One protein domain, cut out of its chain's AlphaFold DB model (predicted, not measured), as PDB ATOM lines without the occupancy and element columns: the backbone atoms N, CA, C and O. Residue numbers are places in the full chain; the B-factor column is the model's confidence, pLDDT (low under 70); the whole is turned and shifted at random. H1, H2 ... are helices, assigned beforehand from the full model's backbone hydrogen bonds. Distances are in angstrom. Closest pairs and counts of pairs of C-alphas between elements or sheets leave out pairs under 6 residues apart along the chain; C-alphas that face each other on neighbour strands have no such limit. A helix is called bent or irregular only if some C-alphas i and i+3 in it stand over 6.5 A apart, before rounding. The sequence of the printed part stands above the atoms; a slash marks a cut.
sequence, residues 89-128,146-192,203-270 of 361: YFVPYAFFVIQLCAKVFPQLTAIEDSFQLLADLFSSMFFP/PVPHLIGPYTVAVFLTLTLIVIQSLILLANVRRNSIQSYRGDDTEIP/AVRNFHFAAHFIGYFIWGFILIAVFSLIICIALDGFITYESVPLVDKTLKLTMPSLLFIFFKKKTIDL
ATOM      1  N   TYR A  89     138.002 144.574 200.778       39.31
ATOM      2  CA  TYR A  89     139.432 144.778 201.111       39.31
ATOM      3  C   TYR A  89     139.874 144.105 202.432       39.31
ATOM      4  O   TYR A  89     139.031 143.824 203.283       39.31
ATOM      5  N   PHE A  90     141.192 143.855 202.612       43.09
ATOM      6  CA  PHE A  90     141.737 142.998 203.690       43.09
ATOM      7  C   PHE A  90     143.147 143.399 204.247       43.09
ATOM      8  O   PHE A  90     144.063 143.676 203.479       43.09
ATOM      9  N   VAL A  91     143.283 143.382 205.589       38.75
ATOM     10  CA  VAL A  91     144.407 143.573 206.577       38.75
ATOM     11  C   VAL A  91     144.964 142.187 207.107       38.75
ATOM     12  O   VAL A  91     144.635 141.187 206.478       38.75
ATOM     13  N   PRO A  92     145.830 141.986 208.149       49.53
ATOM     14  CA  PRO A  92     146.226 140.638 208.625       49.53
ATOM     15  C   PRO A  92     145.417 140.142 209.851       49.53
ATOM     16  O   PRO A  92     145.441 140.760 210.912       49.53
ATOM     17  N   TYR A  93     144.722 138.991 209.737       58.94
ATOM     18  CA  TYR A  93     143.567 138.648 210.604       58.94
ATOM     19  C   TYR A  93     143.706 137.443 211.541       58.94
ATOM     20  O   TYR A  93     142.907 137.320 212.466       58.94
ATOM     21  N   ALA A  94     144.687 136.553 211.372       54.22
ATOM     22  CA  ALA A  94     144.844 135.426 212.307       54.22
ATOM     23  C   ALA A  94     145.143 135.919 213.737       54.22
ATOM     24  O   ALA A  94     144.598 135.407 214.713       54.22
ATOM     25  N   PHE A  95     145.940 136.985 213.844       62.72
ATOM     26  CA  PHE A  95     146.220 137.668 215.105       62.72
ATOM     27  C   PHE A  95     144.976 138.387 215.653       62.72
ATOM     28  O   PHE A  95     144.730 138.354 216.855       62.72
ATOM     29  N   PHE A  96     144.145 138.959 214.772       69.44
ATOM     30  CA  PHE A  96     142.894 139.627 215.144       69.44
ATOM     31  C   PHE A  96     141.881 138.660 215.765       69.44
ATOM     32  O   PHE A  96     141.280 138.997 216.777       69.44
ATOM     33  N   VAL A  97     141.717 137.449 215.220       68.12
ATOM     34  CA  VAL A  97     140.786 136.449 215.780       68.12
ATOM     35  C   VAL A  97     141.227 136.003 217.175       68.12
ATOM     36  O   VAL A  97     140.407 135.956 218.086       68.12
ATOM     37  N   ILE A  98     142.524 135.745 217.376       72.31
ATOM     38  CA  ILE A  98     143.059 135.383 218.698       72.31
ATOM     39  C   ILE A  98     142.871 136.540 219.691       72.31
ATOM     40  O   ILE A  98     142.420 136.318 220.813       72.31
ATOM     41  N   GLN A  99     143.152 137.778 219.272       79.00
ATOM     42  CA  GLN A  99     142.917 138.967 220.092       79.00
ATOM     43  C   GLN A  99     141.434 139.174 220.413       79.00
ATOM     44  O   GLN A  99     141.107 139.547 221.536       79.00
ATOM     45  N   LEU A 100     140.533 138.917 219.460       77.50
ATOM     46  CA  LEU A 100     139.089 138.985 219.671       77.50
ATOM     47  C   LEU A 100     138.659 137.956 220.722       77.50
ATOM     48  O   LEU A 100     138.001 138.318 221.691       77.50
ATOM     49  N   CYS A 101     139.104 136.703 220.589       80.25
ATOM     50  CA  CYS A 101     138.812 135.650 221.563       80.25
ATOM     51  C   CYS A 101     139.355 135.975 222.964       80.25
ATOM     52  O   CYS A 101     138.687 135.672 223.951       80.25
ATOM     53  N   ALA A 102     140.531 136.603 223.058       82.06
ATOM     54  CA  ALA A 102     141.101 137.049 224.329       82.06
ATOM     55  C   ALA A 102     140.312 138.220 224.942       82.06
ATOM     56  O   ALA A 102     140.104 138.253 226.151       82.06
ATOM     57  N   LYS A 103     139.816 139.153 224.117       87.00
ATOM     58  CA  LYS A 103     138.985 140.284 224.570       87.00
ATOM     59  C   LYS A 103     137.607 139.868 225.086       87.00
ATOM     60  O   LYS A 103     137.051 140.571 225.920       87.00
ATOM     61  N   VAL A 104     137.069 138.741 224.619       83.69
ATOM     62  CA  VAL A 104     135.790 138.188 225.103       83.69
ATOM     63  C   VAL A 104     135.919 137.600 226.516       83.69
ATOM     64  O   VAL A 104     134.936 137.533 227.244       83.69
ATOM     65  N   PHE A 105     137.127 137.233 226.953       82.31
ATOM     66  CA  PHE A 105     137.358 136.605 228.258       82.31
ATOM     67  C   PHE A 105     136.830 137.415 229.463       82.31
ATOM     68  O   PHE A 105     136.052 136.860 230.233       82.31
ATOM     69  N   PRO A 106     137.141 138.719 229.619       84.31
ATOM     70  CA  PRO A 106     136.559 139.534 230.692       84.31
ATOM     71  C   PRO A 106     135.056 139.803 230.526       84.31
ATOM     72  O   PRO A 106     134.385 140.156 231.488       84.31
ATOM     73  N   GLN A 107     134.500 139.658 229.321       88.88
ATOM     74  CA  GLN A 107     133.056 139.808 229.111       88.88
ATOM     75  C   GLN A 107     132.292 138.563 229.575       88.88
ATOM     76  O   GLN A 107     131.146 138.680 229.996       88.88
ATOM     77  N   LEU A 108     132.922 137.384 229.534       85.25
ATOM     78  CA  LEU A 108     132.310 136.137 229.992       85.25
ATOM     79  C   LEU A 108     132.021 136.143 231.491       85.25
ATOM     80  O   LEU A 108     130.968 135.653 231.875       85.25
ATOM     81  N   THR A 109     132.891 136.735 232.314       88.00
ATOM     82  CA  THR A 109     132.639 136.849 233.760       88.00
ATOM     83  C   THR A 109     131.438 137.749 234.041       88.00
ATOM     84  O   THR A 109     130.556 137.366 234.793       88.00
ATOM     85  N   ALA A 110     131.321 138.885 233.345       89.81
ATOM     86  CA  ALA A 110     130.153 139.761 233.479       89.81
ATOM     87  C   ALA A 110     128.847 139.086 233.009       89.81
ATOM     88  O   ALA A 110     127.773 139.325 233.565       89.81
ATOM     89  N   ILE A 111     128.929 138.239 231.976       87.31
ATOM     90  CA  ILE A 111     127.800 137.427 231.508       87.31
ATOM     91  C   ILE A 111     127.429 136.367 232.554       87.31
ATOM     92  O   ILE A 111     126.245 136.175 232.810       87.31
ATOM     93  N   GLU A 112     128.414 135.713 233.171       89.62
ATOM     94  CA  GLU A 112     128.215 134.741 234.253       89.62
ATOM     95  C   GLU A 112     127.511 135.384 235.456       89.62
ATOM     96  O   GLU A 112     126.465 134.888 235.877       89.62
ATOM     97  N   ASP A 113     127.982 136.552 235.903       89.81
ATOM     98  CA  ASP A 113     127.353 137.330 236.981       89.81
ATOM     99  C   ASP A 113     125.898 137.705 236.638       89.81
ATOM    100  O   ASP A 113     124.996 137.622 237.474       89.81
ATOM    101  N   SER A 114     125.642 138.069 235.376       90.31
ATOM    102  CA  SER A 114     124.294 138.402 234.895       90.31
ATOM    103  C   SER A 114     123.368 137.180 234.870       90.31
ATOM    104  O   SER A 114     122.187 137.296 235.198       90.31
ATOM    105  N   PHE A 115     123.886 136.008 234.491       87.06
ATOM    106  CA  PHE A 115     123.127 134.758 234.526       87.06
ATOM    107  C   PHE A 115     122.817 134.318 235.955       87.06
ATOM    108  O   PHE A 115     121.702 133.857 236.196       87.06
ATOM    109  N   GLN A 116     123.752 134.499 236.891       88.56
ATOM    110  CA  GLN A 116     123.517 134.221 238.307       88.56
ATOM    111  C   GLN A 116     122.407 135.118 238.866       88.56
ATOM    112  O   GLN A 116     121.450 134.611 239.446       88.56
ATOM    113  N   LEU A 117     122.457 136.426 238.590       90.25
ATOM    114  CA  LEU A 117     121.415 137.370 239.011       90.25
ATOM    115  C   LEU A 117     120.042 136.992 238.429       90.25
ATOM    116  O   LEU A 117     119.035 136.992 239.137       90.25
ATOM    117  N   LEU A 118     119.995 136.622 237.145       88.06
ATOM    118  CA  LEU A 118     118.767 136.162 236.497       88.06
ATOM    119  C   LEU A 118     118.233 134.869 237.141       88.06
ATOM    120  O   LEU A 118     117.025 134.745 237.348       88.06
ATOM    121  N   ALA A 119     119.113 133.919 237.462       86.44
ATOM    122  CA  ALA A 119     118.747 132.671 238.126       86.44
ATOM    123  C   ALA A 119     118.180 132.924 239.532       86.44
ATOM    124  O   ALA A 119     117.147 132.349 239.881       86.44
ATOM    125  N   ASP A 120     118.780 133.838 240.295       86.69
ATOM    126  CA  ASP A 120     118.307 134.225 241.627       86.69
ATOM    127  C   ASP A 120     116.932 134.923 241.566       86.69
ATOM    128  O   ASP A 120     116.026 134.611 242.350       86.69
ATOM    129  N   LEU A 121     116.717 135.803 240.579       89.12
ATOM    130  CA  LEU A 121     115.409 136.422 240.325       89.12
ATOM    131  C   LEU A 121     114.343 135.382 239.960       89.12
ATOM    132  O   LEU A 121     113.231 135.419 240.486       89.12
ATOM    133  N   PHE A 122     114.671 134.424 239.093       86.56
ATOM    134  CA  PHE A 122     113.738 133.355 238.746       86.56
ATOM    135  C   PHE A 122     113.433 132.445 239.936       86.56
ATOM    136  O   PHE A 122     112.273 132.085 240.145       86.56
ATOM    137  N   SER A 123     114.443 132.105 240.737       85.69
ATOM    138  CA  SER A 123     114.256 131.293 241.937       85.69
ATOM    139  C   SER A 123     113.321 131.979 242.932       85.69
ATOM    140  O   SER A 123     112.430 131.323 243.465       85.69
ATOM    141  N   SER A 124     113.475 133.289 243.151       85.75
ATOM    142  CA  SER A 124     112.596 134.040 244.059       85.75
ATOM    143  C   SER A 124     111.166 134.193 243.528       85.75
ATOM    144  O   SER A 124     110.222 134.175 244.314       85.75
ATOM    145  N   MET A 125     110.982 134.277 242.204       88.19
ATOM    146  CA  MET A 125     109.656 134.359 241.582       88.19
ATOM    147  C   MET A 125     108.882 133.032 241.640       88.19
ATOM    148  O   MET A 125     107.670 133.041 241.839       88.19
ATOM    149  N   PHE A 126     109.556 131.894 241.444       86.38
ATOM    150  CA  PHE A 126     108.896 130.582 241.375       86.38
ATOM    151  C   PHE A 126     108.816 129.845 242.713       86.38
ATOM    152  O   PHE A 126     107.903 129.041 242.906       86.38
ATOM    153  N   PHE A 127     109.741 130.116 243.631       84.62
ATOM    154  CA  PHE A 127     109.785 129.502 244.955       84.62
ATOM    155  C   PHE A 127     109.732 130.600 246.021       84.62
ATOM    156  O   PHE A 127     110.750 130.877 246.659       84.62
ATOM    157  N   PRO A 128     108.569 131.259 246.201       80.25
ATOM    158  CA  PRO A 128     108.416 132.248 247.256       80.25
ATOM    159  C   PRO A 128     108.757 131.586 248.591       80.25
ATOM    160  O   PRO A 128     108.197 130.540 248.934       80.25
ATOM    161  N   PRO A 146     124.118 126.167 241.515       81.12
ATOM    162  CA  PRO A 146     125.406 126.573 240.979       81.12
ATOM    163  C   PRO A 146     125.271 126.799 239.472       81.12
ATOM    164  O   PRO A 146     124.976 125.869 238.714       81.12
ATOM    165  N   VAL A 147     125.474 128.038 239.028       84.25
ATOM    166  CA  VAL A 147     125.622 128.331 237.602       84.25
ATOM    167  C   VAL A 147     126.963 127.747 237.134       84.25
ATOM    168  O   VAL A 147     127.980 127.932 237.804       84.25
ATOM    169  N   PRO A 148     126.996 126.998 236.017       85.81
ATOM    170  CA  PRO A 148     128.238 126.447 235.489       85.81
ATOM    171  C   PRO A 148     129.208 127.565 235.082       85.81
ATOM    172  O   PRO A 148     128.833 128.481 234.348       85.81
ATOM    173  N   HIS A 149     130.467 127.455 235.511       90.25
ATOM    174  CA  HIS A 149     131.522 128.404 235.153       90.25
ATOM    175  C   HIS A 149     131.752 128.430 233.638       90.25
ATOM    176  O   HIS A 149     132.288 127.481 233.060       90.25
ATOM    177  N   LEU A 150     131.429 129.544 232.975       90.25
ATOM    178  CA  LEU A 150     131.402 129.629 231.505       90.25
ATOM    179  C   LEU A 150     132.800 129.627 230.867       90.25
ATOM    180  O   LEU A 150     132.957 129.305 229.682       90.25
ATOM    181  N   ILE A 151     133.831 129.948 231.650       91.31
ATOM    182  CA  ILE A 151     135.230 130.005 231.204       91.31
ATOM    183  C   ILE A 151     135.716 128.642 230.684       91.31
ATOM    184  O   ILE A 151     136.367 128.564 229.634       91.31
ATOM    185  N   GLY A 152     135.397 127.556 231.394       90.38
ATOM    186  CA  GLY A 152     135.807 126.200 231.017       90.38
ATOM    187  C   GLY A 152     135.243 125.787 229.650       90.38
ATOM    188  O   GLY A 152     136.016 125.556 228.714       90.38
ATOM    189  N   PRO A 153     133.911 125.775 229.478       93.00
ATOM    190  CA  PRO A 153     133.253 125.490 228.207       93.00
ATOM    191  C   PRO A 153     133.745 126.370 227.056       93.00
ATOM    192  O   PRO A 153     133.977 125.866 225.954       93.00
ATOM    193  N   TYR A 154     133.967 127.663 227.306       92.00
ATOM    194  CA  TYR A 154     134.471 128.586 226.293       92.00
ATOM    195  C   TYR A 154     135.881 128.231 225.814       92.00
ATOM    196  O   TYR A 154     136.118 128.127 224.608       92.00
ATOM    197  N   THR A 155     136.818 127.994 226.736       90.44
ATOM    198  CA  THR A 155     138.200 127.635 226.369       90.44
ATOM    199  C   THR A 155     138.260 126.328 225.577       90.44
ATOM    200  O   THR A 155     138.960 126.252 224.561       90.44
ATOM    201  N   VAL A 156     137.466 125.327 225.974       90.75
ATOM    202  CA  VAL A 156     137.343 124.052 225.251       90.75
ATOM    203  C   VAL A 156     136.741 124.259 223.857       90.75
ATOM    204  O   VAL A 156     137.272 123.724 222.879       90.75
ATOM    205  N   ALA A 157     135.684 125.065 223.732       91.69
ATOM    206  CA  ALA A 157     135.037 125.355 222.454       91.69
ATOM    207  C   ALA A 157     135.970 126.081 221.471       91.69
ATOM    208  O   ALA A 157     136.044 125.708 220.294       91.69
ATOM    209  N   VAL A 158     136.725 127.078 221.944       88.62
ATOM    210  CA  VAL A 158     137.719 127.800 221.133       88.62
ATOM    211  C   VAL A 158     138.824 126.850 220.666       88.62
ATOM    212  O   VAL A 158     139.151 126.821 219.476       88.62
ATOM    213  N   PHE A 159     139.359 126.019 221.567       89.31
ATOM    214  CA  PHE A 159     140.389 125.033 221.227       89.31
ATOM    215  C   PHE A 159     139.903 124.012 220.186       89.31
ATOM    216  O   PHE A 159     140.604 123.719 219.206       89.31
ATOM    217  N   LEU A 160     138.689 123.487 220.364       89.94
ATOM    218  CA  LEU A 160     138.073 122.534 219.442       89.94
ATOM    219  C   LEU A 160     137.856 123.167 218.062       89.94
ATOM    220  O   LEU A 160     138.200 122.565 217.043       89.94
ATOM    221  N   THR A 161     137.370 124.408 218.029       90.94
ATOM    222  CA  THR A 161     137.137 125.160 216.789       90.94
ATOM    223  C   THR A 161     138.431 125.410 216.023       90.94
ATOM    224  O   THR A 161     138.499 125.131 214.823       90.94
ATOM    225  N   LEU A 162     139.485 125.861 216.712       87.75
ATOM    226  CA  LEU A 162     140.810 126.051 216.115       87.75
ATOM    227  C   LEU A 162     141.346 124.741 215.529       87.75
ATOM    228  O   LEU A 162     141.813 124.717 214.391       87.75
ATOM    229  N   THR A 163     141.216 123.636 216.266       86.62
ATOM    230  CA  THR A 163     141.666 122.315 215.808       86.62
ATOM    231  C   THR A 163     140.919 121.865 214.552       86.62
ATOM    232  O   THR A 163     141.546 121.440 213.577       86.62
ATOM    233  N   LEU A 164     139.588 121.995 214.535       88.19
ATOM    234  CA  LEU A 164     138.773 121.663 213.364       88.19
ATOM    235  C   LEU A 164     139.182 122.489 212.147       88.19
ATOM    236  O   LEU A 164     139.306 121.951 211.047       88.19
ATOM    237  N   ILE A 165     139.441 123.777 212.341       87.94
ATOM    238  CA  ILE A 165     139.824 124.674 211.258       87.94
ATOM    239  C   ILE A 165     141.209 124.369 210.705       87.94
ATOM    240  O   ILE A 165     141.385 124.363 209.483       87.94
ATOM    241  N   VAL A 166     142.172 124.028 211.560       84.19
ATOM    242  CA  VAL A 166     143.481 123.538 211.110       84.19
ATOM    243  C   VAL A 166     143.312 122.277 210.258       84.19
ATOM    244  O   VAL A 166     143.868 122.201 209.162       84.19
ATOM    245  N   ILE A 167     142.484 121.321 210.692       85.00
ATOM    246  CA  ILE A 167     142.212 120.094 209.925       85.00
ATOM    247  C   ILE A 167     141.574 120.416 208.565       85.00
ATOM    248  O   ILE A 167     142.032 119.903 207.541       85.00
ATOM    249  N   GLN A 168     140.553 121.278 208.521       86.81
ATOM    250  CA  GLN A 168     139.901 121.668 207.264       86.81
ATOM    251  C   GLN A 168     140.869 122.389 206.317       86.81
ATOM    252  O   GLN A 168     140.861 122.128 205.113       86.81
ATOM    253  N   SER A 169     141.752 123.229 206.856       83.56
ATOM    254  CA  SER A 169     142.781 123.936 206.082       83.56
ATOM    255  C   SER A 169     143.785 122.970 205.459       83.56
ATOM    256  O   SER A 169     144.143 123.112 204.292       83.56
ATOM    257  N   LEU A 170     144.205 121.946 206.207       81.25
ATOM    258  CA  LEU A 170     145.097 120.899 205.704       81.25
ATOM    259  C   LEU A 170     144.432 120.057 204.609       81.25
ATOM    260  O   LEU A 170     145.072 119.747 203.601       81.25
ATOM    261  N   ILE A 171     143.149 119.714 204.772       83.38
ATOM    262  CA  ILE A 171     142.372 119.002 203.746       83.38
ATOM    263  C   ILE A 171     142.265 119.853 202.479       83.38
ATOM    264  O   ILE A 171     142.490 119.351 201.376       83.38
ATOM    265  N   LEU A 172     141.960 121.142 202.627       85.31
ATOM    266  CA  LEU A 172     141.899 122.063 201.503       85.31
ATOM    267  C   LEU A 172     143.250 122.169 200.794       85.31
ATOM    268  O   LEU A 172     143.290 122.055 199.574       85.31
ATOM    269  N   LEU A 173     144.351 122.321 201.533       82.50
ATOM    270  CA  LEU A 173     145.694 122.401 200.959       82.50
ATOM    271  C   LEU A 173     146.052 121.132 200.172       82.50
ATOM    272  O   LEU A 173     146.602 121.215 199.071       82.50
ATOM    273  N   ALA A 174     145.701 119.957 200.701       82.44
ATOM    274  CA  ALA A 174     145.893 118.689 200.005       82.44
ATOM    275  C   ALA A 174     145.086 118.623 198.695       82.44
ATOM    276  O   ALA A 174     145.614 118.169 197.676       82.44
ATOM    277  N   ASN A 175     143.844 119.115 198.706       83.75
ATOM    278  CA  ASN A 175     142.987 119.171 197.522       83.75
ATOM    279  C   ASN A 175     143.491 120.186 196.492       83.75
ATOM    280  O   ASN A 175     143.599 119.846 195.319       83.75
ATOM    281  N   VAL A 176     143.870 121.396 196.916       84.38
ATOM    282  CA  VAL A 176     144.453 122.419 196.033       84.38
ATOM    283  C   VAL A 176     145.700 121.867 195.358       84.38
ATOM    284  O   VAL A 176     145.801 121.917 194.138       84.38
ATOM    285  N   ARG A 177     146.606 121.242 196.118       85.31
ATOM    286  CA  ARG A 177     147.807 120.617 195.554       85.31
ATOM    287  C   ARG A 177     147.471 119.535 194.528       85.31
ATOM    288  O   ARG A 177     148.101 119.490 193.474       85.31
ATOM    289  N   ARG A 178     146.518 118.649 194.835       86.19
ATOM    290  CA  ARG A 178     146.078 117.597 193.906       86.19
ATOM    291  C   ARG A 178     145.553 118.208 192.606       86.19
ATOM    292  O   ARG A 178     146.017 117.811 191.540       86.19
ATOM    293  N   ASN A 179     144.667 119.193 192.715       84.69
ATOM    294  CA  ASN A 179     144.054 119.860 191.573       84.69
ATOM    295  C   ASN A 179     145.104 120.604 190.736       84.69
ATOM    296  O   ASN A 179     145.103 120.497 189.514       84.69
ATOM    297  N   SER A 180     146.059 121.290 191.372       83.88
ATOM    298  CA  SER A 180     147.173 121.926 190.661       83.88
ATOM    299  C   SER A 180     147.992 120.898 189.877       83.88
ATOM    300  O   SER A 180     148.274 121.114 188.704       83.88
ATOM    301  N   ILE A 181     148.340 119.756 190.483       86.56
ATOM    302  CA  ILE A 181     149.107 118.695 189.804       86.56
ATOM    303  C   ILE A 181     148.317 118.091 188.634       86.56
ATOM    304  O   ILE A 181     148.907 117.823 187.590       86.56
ATOM    305  N   GLN A 182     147.010 117.866 188.789       85.44
ATOM    306  CA  GLN A 182     146.149 117.379 187.704       85.44
ATOM    307  C   GLN A 182     146.081 118.379 186.550       85.44
ATOM    308  O   GLN A 182     146.295 117.996 185.402       85.44
ATOM    309  N   SER A 183     145.917 119.665 186.868       84.81
ATOM    310  CA  SER A 183     145.929 120.736 185.874       84.81
ATOM    311  C   SER A 183     147.263 120.801 185.118       84.81
ATOM    312  O   SER A 183     147.261 120.857 183.892       84.81
ATOM    313  N   TYR A 184     148.406 120.668 185.805       88.69
ATOM    314  CA  TYR A 184     149.724 120.587 185.152       88.69
ATOM    315  C   TYR A 184     149.897 119.354 184.255       88.69
ATOM    316  O   TYR A 184     150.693 119.386 183.321       88.69
ATOM    317  N   ARG A 185     149.171 118.264 184.527       91.31
ATOM    318  CA  ARG A 185     149.173 117.054 183.689       91.31
ATOM    319  C   ARG A 185     148.230 117.153 182.487       91.31
ATOM    320  O   ARG A 185     148.234 116.236 181.671       91.31
ATOM    321  N   GLY A 186     147.425 118.213 182.388       89.06
ATOM    322  CA  GLY A 186     146.345 118.316 181.405       89.06
ATOM    323  C   GLY A 186     145.203 117.322 181.652       89.06
ATOM    324  O   GLY A 186     144.442 117.021 180.734       89.06
ATOM    325  N   ASP A 187     145.109 116.776 182.869       88.62
ATOM    326  CA  ASP A 187     144.031 115.877 183.273       88.62
ATOM    327  C   ASP A 187     142.872 116.704 183.837       88.62
ATOM    328  O   ASP A 187     142.867 117.097 185.006       88.62
ATOM    329  N   ASP A 188     141.892 116.975 182.979       83.06
ATOM    330  CA  ASP A 188     140.721 117.795 183.303       83.06
ATOM    331  C   ASP A 188     139.506 116.953 183.732       83.06
ATOM    332  O   ASP A 188     138.368 117.418 183.681       83.06
ATOM    333  N   THR A 189     139.714 115.698 184.143       85.75
ATOM    334  CA  THR A 189     138.613 114.807 184.558       85.75
ATOM    335  C   THR A 189     137.862 115.322 185.787       85.75
ATOM    336  O   THR A 189     136.653 115.127 185.895       85.75
ATOM    337  N   GLU A 190     138.557 115.998 186.705       78.06
ATOM    338  CA  GLU A 190     137.985 116.516 187.958       78.06
ATOM    339  C   GLU A 190     137.814 118.043 187.965       78.06
ATOM    340  O   GLU A 190     137.086 118.575 188.805       78.06
ATOM    341  N   ILE A 191     138.466 118.760 187.043       80.31
ATOM    342  CA  ILE A 191     138.448 120.225 186.983       80.31
ATOM    343  C   ILE A 191     137.669 120.642 185.734       80.31
ATOM    344  O   ILE A 191     138.136 120.401 184.622       80.31
ATOM    345  N   PRO A 192     136.496 121.287 185.872       77.31
ATOM    346  CA  PRO A 192     135.725 121.711 184.714       77.31
ATOM    347  C   PRO A 192     136.538 122.695 183.866       77.31
ATOM    348  O   PRO A 192     137.008 123.726 184.359       77.31
ATOM    349  N   ALA A 203     144.592 138.082 187.310       72.56
ATOM    350  CA  ALA A 203     144.912 138.898 188.475       72.56
ATOM    351  C   ALA A 203     143.661 139.271 189.285       72.56
ATOM    352  O   ALA A 203     143.629 139.063 190.499       72.56
ATOM    353  N   VAL A 204     142.602 139.743 188.616       77.94
ATOM    354  CA  VAL A 204     141.364 140.171 189.286       77.94
ATOM    355  C   VAL A 204     140.683 138.978 189.961       77.94
ATOM    356  O   VAL A 204     140.345 139.041 191.143       77.94
ATOM    357  N   ARG A 205     140.556 137.836 189.267       72.81
ATOM    358  CA  ARG A 205     139.934 136.637 189.859       72.81
ATOM    359  C   ARG A 205     140.726 136.062 191.029       72.81
ATOM    360  O   ARG A 205     140.101 135.570 191.966       72.81
ATOM    361  N   ASN A 206     142.057 136.117 191.000       78.81
ATOM    362  CA  ASN A 206     142.873 135.652 192.121       78.81
ATOM    363  C   ASN A 206     142.641 136.508 193.371       78.81
ATOM    364  O   ASN A 206     142.524 135.959 194.467       78.81
ATOM    365  N   PHE A 207     142.495 137.825 193.204       77.12
ATOM    366  CA  PHE A 207     142.194 138.727 194.313       77.12
ATOM    367  C   PHE A 207     140.813 138.440 194.922       77.12
ATOM    368  O   PHE A 207     140.697 138.249 196.133       77.12
ATOM    369  N   HIS A 208     139.776 138.303 194.086       78.81
ATOM    370  CA  HIS A 208     138.436 137.934 194.558       78.81
ATOM    371  C   HIS A 208     138.404 136.555 195.221       78.81
ATOM    372  O   HIS A 208     137.779 136.390 196.265       78.81
ATOM    373  N   PHE A 209     139.094 135.565 194.646       81.06
ATOM    374  CA  PHE A 209     139.183 134.231 195.231       81.06
ATOM    375  C   PHE A 209     139.825 134.271 196.619       81.06
ATOM    376  O   PHE A 209     139.280 133.674 197.545       81.06
ATOM    377  N   ALA A 210     140.936 134.996 196.782       79.81
ATOM    378  CA  ALA A 210     141.595 135.146 198.075       79.81
ATOM    379  C   ALA A 210     140.678 135.835 199.099       79.81
ATOM    380  O   ALA A 210     140.483 135.307 200.192       79.81
ATOM    381  N   ALA A 211     140.052 136.958 198.730       79.19
ATOM    382  CA  ALA A 211     139.136 137.685 199.610       79.19
ATOM    383  C   ALA A 211     137.945 136.817 200.048       79.19
ATOM    384  O   ALA A 211     137.613 136.752 201.232       79.19
ATOM    385  N   HIS A 212     137.329 136.093 199.110       81.38
ATOM    386  CA  HIS A 212     136.244 135.166 199.408       81.38
ATOM    387  C   HIS A 212     136.702 134.025 200.301       81.38
ATOM    388  O   HIS A 212     136.082 133.781 201.332       81.38
ATOM    389  N   PHE A 213     137.796 133.353 199.942       84.31
ATOM    390  CA  PHE A 213     138.337 132.251 200.727       84.31
ATOM    391  C   PHE A 213     138.505 132.646 202.194       84.31
ATOM    392  O   PHE A 213     138.057 131.922 203.086       84.31
ATOM    393  N   ILE A 214     139.067 133.828 202.441       80.44
ATOM    394  CA  ILE A 214     139.272 134.306 203.801       80.44
ATOM    395  C   ILE A 214     137.950 134.702 204.474       80.44
ATOM    396  O   ILE A 214     137.733 134.347 205.632       80.44
ATOM    397  N   GLY A 215     137.037 135.369 203.764       81.56
ATOM    398  CA  GLY A 215     135.704 135.681 204.289       81.56
ATOM    399  C   GLY A 215     134.965 134.430 204.777       81.56
ATOM    400  O   GLY A 215     134.425 134.411 205.884       81.56
ATOM    401  N   TYR A 216     135.023 133.340 204.009       82.31
ATOM    402  CA  TYR A 216     134.424 132.062 204.406       82.31
ATOM    403  C   TYR A 216     135.156 131.366 205.526       82.31
ATOM    404  O   TYR A 216     134.526 130.708 206.351       82.31
ATOM    405  N   PHE A 217     136.469 131.521 205.575       85.88
ATOM    406  CA  PHE A 217     137.253 131.014 206.679       85.88
ATOM    407  C   PHE A 217     136.829 131.657 208.005       85.88
ATOM    408  O   PHE A 217     136.598 130.947 208.983       85.88
ATOM    409  N   ILE A 218     136.647 132.981 208.022       82.62
ATOM    410  CA  ILE A 218     136.196 133.732 209.204       82.62
ATOM    411  C   ILE A 218     134.763 133.359 209.567       82.62
ATOM    412  O   ILE A 218     134.479 133.028 210.716       82.62
ATOM    413  N   TRP A 219     133.858 133.384 208.593       85.50
ATOM    414  CA  TRP A 219     132.457 133.052 208.834       85.50
ATOM    415  C   TRP A 219     132.291 131.613 209.335       85.50
ATOM    416  O   TRP A 219     131.568 131.356 210.296       85.50
ATOM    417  N   GLY A 220     133.036 130.679 208.738       85.44
ATOM    418  CA  GLY A 220     133.125 129.298 209.192       85.44
ATOM    419  C   GLY A 220     133.676 129.190 210.613       85.44
ATOM    420  O   GLY A 220     133.107 128.456 211.415       85.44
ATOM    421  N   PHE A 221     134.720 129.950 210.958       87.00
ATOM    422  CA  PHE A 221     135.246 130.020 212.326       87.00
ATOM    423  C   PHE A 221     134.193 130.479 213.325       87.00
ATOM    424  O   PHE A 221     133.971 129.788 214.316       87.00
ATOM    425  N   ILE A 222     133.518 131.596 213.053       84.88
ATOM    426  CA  ILE A 222     132.506 132.157 213.954       84.88
ATOM    427  C   ILE A 222     131.370 131.153 214.163       84.88
ATOM    428  O   ILE A 222     131.014 130.864 215.304       84.88
ATOM    429  N   LEU A 223     130.843 130.565 213.085       86.44
ATOM    430  CA  LEU A 223     129.757 129.591 213.192       86.44
ATOM    431  C   LEU A 223     130.185 128.347 213.976       86.44
ATOM    432  O   LEU A 223     129.471 127.925 214.884       86.44
ATOM    433  N   ILE A 224     131.355 127.778 213.678       88.19
ATOM    434  CA  ILE A 224     131.857 126.599 214.399       88.19
ATOM    435  C   ILE A 224     132.100 126.924 215.875       88.19
ATOM    436  O   ILE A 224     131.746 126.104 216.721       88.19
ATOM    437  N   ALA A 225     132.641 128.104 216.190       87.62
ATOM    438  CA  ALA A 225     132.868 128.549 217.561       87.62
ATOM    439  C   ALA A 225     131.558 128.652 218.343       87.62
ATOM    440  O   ALA A 225     131.461 128.085 219.428       87.62
ATOM    441  N   VAL A 226     130.538 129.301 217.774       87.00
ATOM    442  CA  VAL A 226     129.222 129.456 218.413       87.00
ATOM    443  C   VAL A 226     128.561 128.098 218.647       87.00
ATOM    444  O   VAL A 226     128.129 127.812 219.761       87.00
ATOM    445  N   PHE A 227     128.532 127.219 217.641       89.00
ATOM    446  CA  PHE A 227     127.947 125.884 217.812       89.00
ATOM    447  C   PHE A 227     128.725 125.029 218.817       89.00
ATOM    448  O   PHE A 227     128.114 124.335 219.628       89.00
ATOM    449  N   SER A 228     130.057 125.093 218.795       90.75
ATOM    450  CA  SER A 228     130.891 124.372 219.762       90.75
ATOM    451  C   SER A 228     130.664 124.897 221.178       90.75
ATOM    452  O   SER A 228     130.558 124.097 222.099       90.75
ATOM    453  N   LEU A 229     130.515 126.214 221.346       90.69
ATOM    454  CA  LEU A 229     130.225 126.842 222.632       90.69
ATOM    455  C   LEU A 229     128.875 126.387 223.187       90.69
ATOM    456  O   LEU A 229     128.815 125.961 224.333       90.69
ATOM    457  N   ILE A 230     127.819 126.398 222.367       89.81
ATOM    458  CA  ILE A 230     126.486 125.922 222.771       89.81
ATOM    459  C   ILE A 230     126.551 124.459 223.227       89.81
ATOM    460  O   ILE A 230     125.999 124.110 224.267       89.81
ATOM    461  N   ILE A 231     127.256 123.605 222.476       89.75
ATOM    462  CA  ILE A 231     127.425 122.190 222.833       89.75
ATOM    463  C   ILE A 231     128.209 122.052 224.143       89.75
ATOM    464  O   ILE A 231     127.814 121.265 224.999       89.75
ATOM    465  N   CYS A 232     129.297 122.804 224.319       92.81
ATOM    466  CA  CYS A 232     130.106 122.761 225.533       92.81
ATOM    467  C   CYS A 232     129.332 123.256 226.761       92.81
ATOM    468  O   CYS A 232     129.386 122.587 227.785       92.81
ATOM    469  N   ILE A 233     128.577 124.355 226.657       90.38
ATOM    470  CA  ILE A 233     127.729 124.869 227.747       90.38
ATOM    471  C   ILE A 233     126.640 123.854 228.101       90.38
ATOM    472  O   ILE A 233     126.418 123.578 229.275       90.38
ATOM    473  N   ALA A 234     125.983 123.256 227.101       89.38
ATOM    474  CA  ALA A 234     124.970 122.236 227.351       89.38
ATOM    475  C   ALA A 234     125.567 121.018 228.074       89.38
ATOM    476  O   ALA A 234     124.997 120.546 229.053       89.38
ATOM    477  N   LEU A 235     126.724 120.527 227.613       87.88
ATOM    478  CA  LEU A 235     127.428 119.414 228.254       87.88
ATOM    479  C   LEU A 235     127.828 119.744 229.693       87.88
ATOM    480  O   LEU A 235     127.637 118.900 230.564       87.88
ATOM    481  N   ASP A 236     128.347 120.945 229.933       90.44
ATOM    482  CA  ASP A 236     128.759 121.386 231.263       90.44
ATOM    483  C   ASP A 236     127.561 121.515 232.205       90.44
ATOM    484  O   ASP A 236     127.569 120.937 233.285       90.44
ATOM    485  N   GLY A 237     126.462 122.123 231.746       87.56
ATOM    486  CA  GLY A 237     125.209 122.173 232.501       87.56
ATOM    487  C   GLY A 237     124.710 120.777 232.879       87.56
ATOM    488  O   GLY A 237     124.391 120.519 234.037       87.56
ATOM    489  N   PHE A 238     124.709 119.826 231.942       86.50
ATOM    490  CA  PHE A 238     124.297 118.461 232.264       86.50
ATOM    491  C   PHE A 238     125.203 117.769 233.298       86.50
ATOM    492  O   PHE A 238     124.697 116.963 234.088       86.50
ATOM    493  N   ILE A 239     126.511 118.049 233.273       85.88
ATOM    494  CA  ILE A 239     127.482 117.529 234.246       85.88
ATOM    495  C   ILE A 239     127.224 118.151 235.622       85.88
ATOM    496  O   ILE A 239     127.112 117.407 236.594       85.88
ATOM    497  N   THR A 240     127.064 119.474 235.689       86.38
ATOM    498  CA  THR A 240     126.818 120.224 236.931       86.38
ATOM    499  C   THR A 240     125.530 119.787 237.626       86.38
ATOM    500  O   THR A 240     125.513 119.658 238.845       86.38
ATOM    501  N   TYR A 241     124.469 119.470 236.877       86.31
ATOM    502  CA  TYR A 241     123.206 118.981 237.454       86.31
ATOM    503  C   TYR A 241     123.173 117.471 237.732       86.31
ATOM    504  O   TYR A 241     122.093 116.916 237.935       86.31
ATOM    505  N   GLU A 242     124.312 116.775 237.651       85.94
ATOM    506  CA  GLU A 242     124.432 115.314 237.827       85.94
ATOM    507  C   GLU A 242     123.462 114.485 236.960       85.94
ATOM    508  O   GLU A 242     123.254 113.282 237.134       85.94
ATOM    509  N   SER A 243     122.915 115.108 235.921       82.44
ATOM    510  CA  SER A 243     121.930 114.538 235.005       82.44
ATOM    511  C   SER A 243     122.574 113.654 233.928       82.44
ATOM    512  O   SER A 243     122.030 113.441 232.840       82.44
ATOM    513  N   VAL A 244     123.727 113.061 234.248       80.75
ATOM    514  CA  VAL A 244     124.479 112.125 233.403       80.75
ATOM    515  C   VAL A 244     123.590 111.007 232.820       80.75
ATOM    516  O   VAL A 244     123.749 110.690 231.635       80.75
ATOM    517  N   PRO A 245     122.604 110.436 233.550       83.69
ATOM    518  CA  PRO A 245     121.702 109.432 232.981       83.69
ATOM    519  C   PRO A 245     120.807 109.976 231.857       83.69
ATOM    520  O   PRO A 245     120.491 109.241 230.918       83.69
ATOM    521  N   LEU A 246     120.390 111.245 231.934       78.62
ATOM    522  CA  LEU A 246     119.588 111.895 230.892       78.62
ATOM    523  C   LEU A 246     120.432 112.172 229.653       78.62
ATOM    524  O   LEU A 246     119.968 111.903 228.543       78.62
ATOM    525  N   VAL A 247     121.682 112.605 229.824       77.75
ATOM    526  CA  VAL A 247     122.620 112.768 228.702       77.75
ATOM    527  C   VAL A 247     122.818 111.451 227.974       77.75
ATOM    528  O   VAL A 247     122.636 111.403 226.762       77.75
ATOM    529  N   ASP A 248     123.124 110.371 228.697       82.00
ATOM    530  CA  ASP A 248     123.347 109.048 228.103       82.00
ATOM    531  C   ASP A 248     122.106 108.550 227.340       82.00
ATOM    532  O   ASP A 248     122.224 108.059 226.215       82.00
ATOM    533  N   LYS A 249     120.900 108.748 227.892       86.50
ATOM    534  CA  LYS A 249     119.638 108.427 227.199       86.50
ATOM    535  C   LYS A 249     119.452 109.261 225.932       86.50
ATOM    536  O   LYS A 249     119.164 108.702 224.873       86.50
ATOM    537  N   THR A 250     119.649 110.574 226.021       80.56
ATOM    538  CA  THR A 250     119.474 111.499 224.890       80.56
ATOM    539  C   THR A 250     120.486 111.211 223.782       80.56
ATOM    540  O   THR A 250     120.133 111.168 222.602       80.56
ATOM    541  N   LEU A 251     121.738 110.925 224.139       79.19
ATOM    542  CA  LEU A 251     122.783 110.549 223.191       79.19
ATOM    543  C   LEU A 251     122.488 109.218 222.519       79.19
ATOM    544  O   LEU A 251     122.543 109.141 221.296       79.19
ATOM    545  N   LYS A 252     122.106 108.188 223.280       82.12
ATOM    546  CA  LYS A 252     121.706 106.890 222.713       82.12
ATOM    547  C   LYS A 252     120.515 107.001 221.764       82.12
ATOM    548  O   LYS A 252     120.454 106.239 220.806       82.12
ATOM    549  N   LEU A 253     119.603 107.944 222.003       86.69
ATOM    550  CA  LEU A 253     118.453 108.196 221.134       86.69
ATOM    551  C   LEU A 253     118.833 108.969 219.859       86.69
ATOM    552  O   LEU A 253     118.359 108.657 218.766       86.69
ATOM    553  N   THR A 254     119.698 109.978 219.979       78.75
ATOM    554  CA  THR A 254     120.046 110.889 218.873       78.75
ATOM    555  C   THR A 254     121.138 110.341 217.953       78.75
ATOM    556  O   THR A 254     121.061 110.531 216.736       78.75
ATOM    557  N   MET A 255     122.127 109.618 218.492       79.44
ATOM    558  CA  MET A 255     123.251 109.057 217.726       79.44
ATOM    559  C   MET A 255     122.810 108.182 216.547       79.44
ATOM    560  O   MET A 255     123.287 108.418 215.434       79.44
ATOM    561  N   PRO A 256     121.910 107.194 216.733       80.31
ATOM    562  CA  PRO A 256     121.464 106.334 215.645       80.31
ATOM    563  C   PRO A 256     120.747 107.126 214.556       80.31
ATOM    564  O   PRO A 256     121.011 106.898 213.380       80.31
ATOM    565  N   SER A 257     119.906 108.093 214.932       79.06
ATOM    566  CA  SER A 257     119.159 108.943 213.997       79.06
ATOM    567  C   SER A 257     120.094 109.796 213.137       79.06
ATOM    568  O   SER A 257     119.965 109.820 211.910       79.06
ATOM    569  N   LEU A 258     121.097 110.425 213.758       73.62
ATOM    570  CA  LEU A 258     122.112 111.202 213.045       73.62
ATOM    571  C   LEU A 258     122.945 110.308 212.121       73.62
ATOM    572  O   LEU A 258     123.057 110.590 210.926       73.62
ATOM    573  N   LEU A 259     123.482 109.198 212.640       73.62
ATOM    574  CA  LEU A 259     124.263 108.246 211.847       73.62
ATOM    575  C   LEU A 259     123.451 107.676 210.679       73.62
ATOM    576  O   LEU A 259     123.975 107.561 209.572       73.62
ATOM    577  N   PHE A 260     122.170 107.364 210.884       73.19
ATOM    578  CA  PHE A 260     121.302 106.817 209.846       73.19
ATOM    579  C   PHE A 260     121.083 107.805 208.696       73.19
ATOM    580  O   PHE A 260     121.183 107.410 207.532       73.19
ATOM    581  N   ILE A 261     120.876 109.094 208.989       72.94
ATOM    582  CA  ILE A 261     120.794 110.144 207.960       72.94
ATOM    583  C   ILE A 261     122.105 110.212 207.162       72.94
ATOM    584  O   ILE A 261     122.075 110.244 205.927       72.94
ATOM    585  N   PHE A 262     123.254 110.152 207.845       62.06
ATOM    586  CA  PHE A 262     124.562 110.133 207.182       62.06
ATOM    587  C   PHE A 262     124.743 108.916 206.265       62.06
ATOM    588  O   PHE A 262     125.241 109.055 205.143       62.06
ATOM    589  N   PHE A 263     124.318 107.727 206.697       66.00
ATOM    590  CA  PHE A 263     124.428 106.512 205.887       66.00
ATOM    591  C   PHE A 263     123.454 106.493 204.703       66.00
ATOM    592  O   PHE A 263     123.846 106.077 203.607       66.00
ATOM    593  N   LYS A 264     122.224 106.988 204.890       69.19
ATOM    594  CA  LYS A 264     121.198 107.045 203.839       69.19
ATOM    595  C   LYS A 264     121.593 108.005 202.714       69.19
ATOM    596  O   LYS A 264     121.421 107.680 201.543       69.19
ATOM    597  N   LYS A 265     122.186 109.159 203.033       58.50
ATOM    598  CA  LYS A 265     122.587 110.139 202.009       58.50
ATOM    599  C   LYS A 265     123.718 109.620 201.113       58.50
ATOM    600  O   LYS A 265     123.634 109.712 199.893       58.50
ATOM    601  N   LYS A 266     124.704 108.927 201.698       58.31
ATOM    602  CA  LYS A 266     125.811 108.305 200.945       58.31
ATOM    603  C   LYS A 266     125.356 107.205 199.972       58.31
ATOM    604  O   LYS A 266     126.095 106.867 199.054       58.31
ATOM    605  N   THR A 267     124.166 106.632 200.168       55.94
ATOM    606  CA  THR A 267     123.586 105.633 199.253       55.94
ATOM    607  C   THR A 267     122.766 106.253 198.119       55.94
ATOM    608  O   THR A 267     122.519 105.573 197.125       55.94
ATOM    609  N   ILE A 268     122.357 107.520 198.245       58.25
ATOM    610  CA  ILE A 268     121.472 108.199 197.287       58.25
ATOM    611  C   ILE A 268     122.265 108.979 196.227       58.25
ATOM    612  O   ILE A 268     121.828 109.021 195.084       58.25
ATOM    613  N   ASP A 269     123.461 109.484 196.549       49.44
ATOM    614  CA  ASP A 269     124.294 110.270 195.618       49.44
ATOM    615  C   ASP A 269     125.036 109.427 194.547       49.44
ATOM    616  O   ASP A 269     125.957 109.921 193.895       49.44
ATOM    617  N   LEU A 270     124.662 108.156 194.328       54.34
ATOM    618  CA  LEU A 270     125.086 107.444 193.115       54.34
ATOM    619  C   LEU A 270     124.188 107.875 191.942       54.34
ATOM    620  O   LEU A 270     122.967 107.718 192.043       54.34
TER     621      LEU A 270
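Overview. This is residues 89 to 128, 146 to 192 and 203 to 270 of the 361 residues of the protein "Hypothetical protein" of Rotaria socialis (UniProt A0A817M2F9). Two long helices, H2 and H3, touch along part of their lengths and spread apart toward residues 184 and 203 as a narrow V, while the bent helix H1 passes near the first part of H2 and the bent helix H4 folds back from the last residues of H3 as a separate arm. The outline is flat and open: residues 120 to 128, 170 to 178 and 248 to 270 stand free. The 155 printed residues hold four named helices in the order H1, H2, H3, H4 and no named strand; the class is all helix. The whole is only just loose, close to extended, with a radius of gyration of the C-alphas of 22.1 A and spans of 76 by 44 by 21 A.

Arrangement. H1, residues 94 to 126, was assigned as one helix by its hydrogen bonds but is bent: C-alphas 103 and 106 are 6.6 A apart. Its arms, H1a with residues 94 to 103 and H1b with residues 106 to 126, stand at a steep tilt of 41 degrees. H1a is close to but not clearly touching H2, residues 151 to 184; their closest C-alphas, of Cys 101 and Val 158, are 7.9 A apart, and they run opposite ways at a shallow tilt of 11 degrees. H1b is also close to but not clearly touching H2, with the C-alphas of Leu 108 and Ile 151 closest at 6.9 A, at a steep tilt of 52 degrees. H2, with residues 153 to 165 alone, touches H3, residues 203 to 240, with residues 221 to 236 alone; the closest C-alphas, of Pro 153 and Cys 232, are 4.9 A apart. H2 and H3 run opposite ways at a shallow tilt of 33 degrees, only just short of steep. H1a and H3 are only just apart, at 8.5 A. H4, residues 244 to 268, was also assigned as one helix by its hydrogen bonds but is bent: C-alphas 253 and 256 are 6.5 A apart. Its arms, H4a with residues 244 to 253 and H4b with residues 256 to 268, stand at a shallow tilt of 23 degrees. H4a is close to but not clearly touching H3, with the C-alphas of Phe 238 and Val 244 closest at 6.4 A; H4b is apart from H3. Every O i to N i+4 pair is within hydrogen-bond range in H1a, H2, H3, H4a and H4b, and 16 of 17 are in H1b.

Along the chain. H1a begins at C-alpha 94, at (144.844, 135.426, 212.307), and H1b is 31.0 A long. H2 measures 49.2 A and H3, the longest helix, 55.0 A, beginning at C-alpha 203, at (144.912, 138.898, 188.475). H4a is 14.2 A long and H4b 18.5 A, ending at C-alpha 268, at (121.472, 108.199, 197.287).

Size, cuts and confidence. The two C-alphas farthest apart, of Pro 128 and Gly 186, are 77.3 A apart. Residues 129 to 145 and 193 to 202 are not printed, and the C-alphas across these cuts are 19.0 A and 19.8 A apart. The link from H3 to H4 is tight. Mean pLDDT of the printed part is 81.5; residues 89 to 97 and 262 to 270 are under 70.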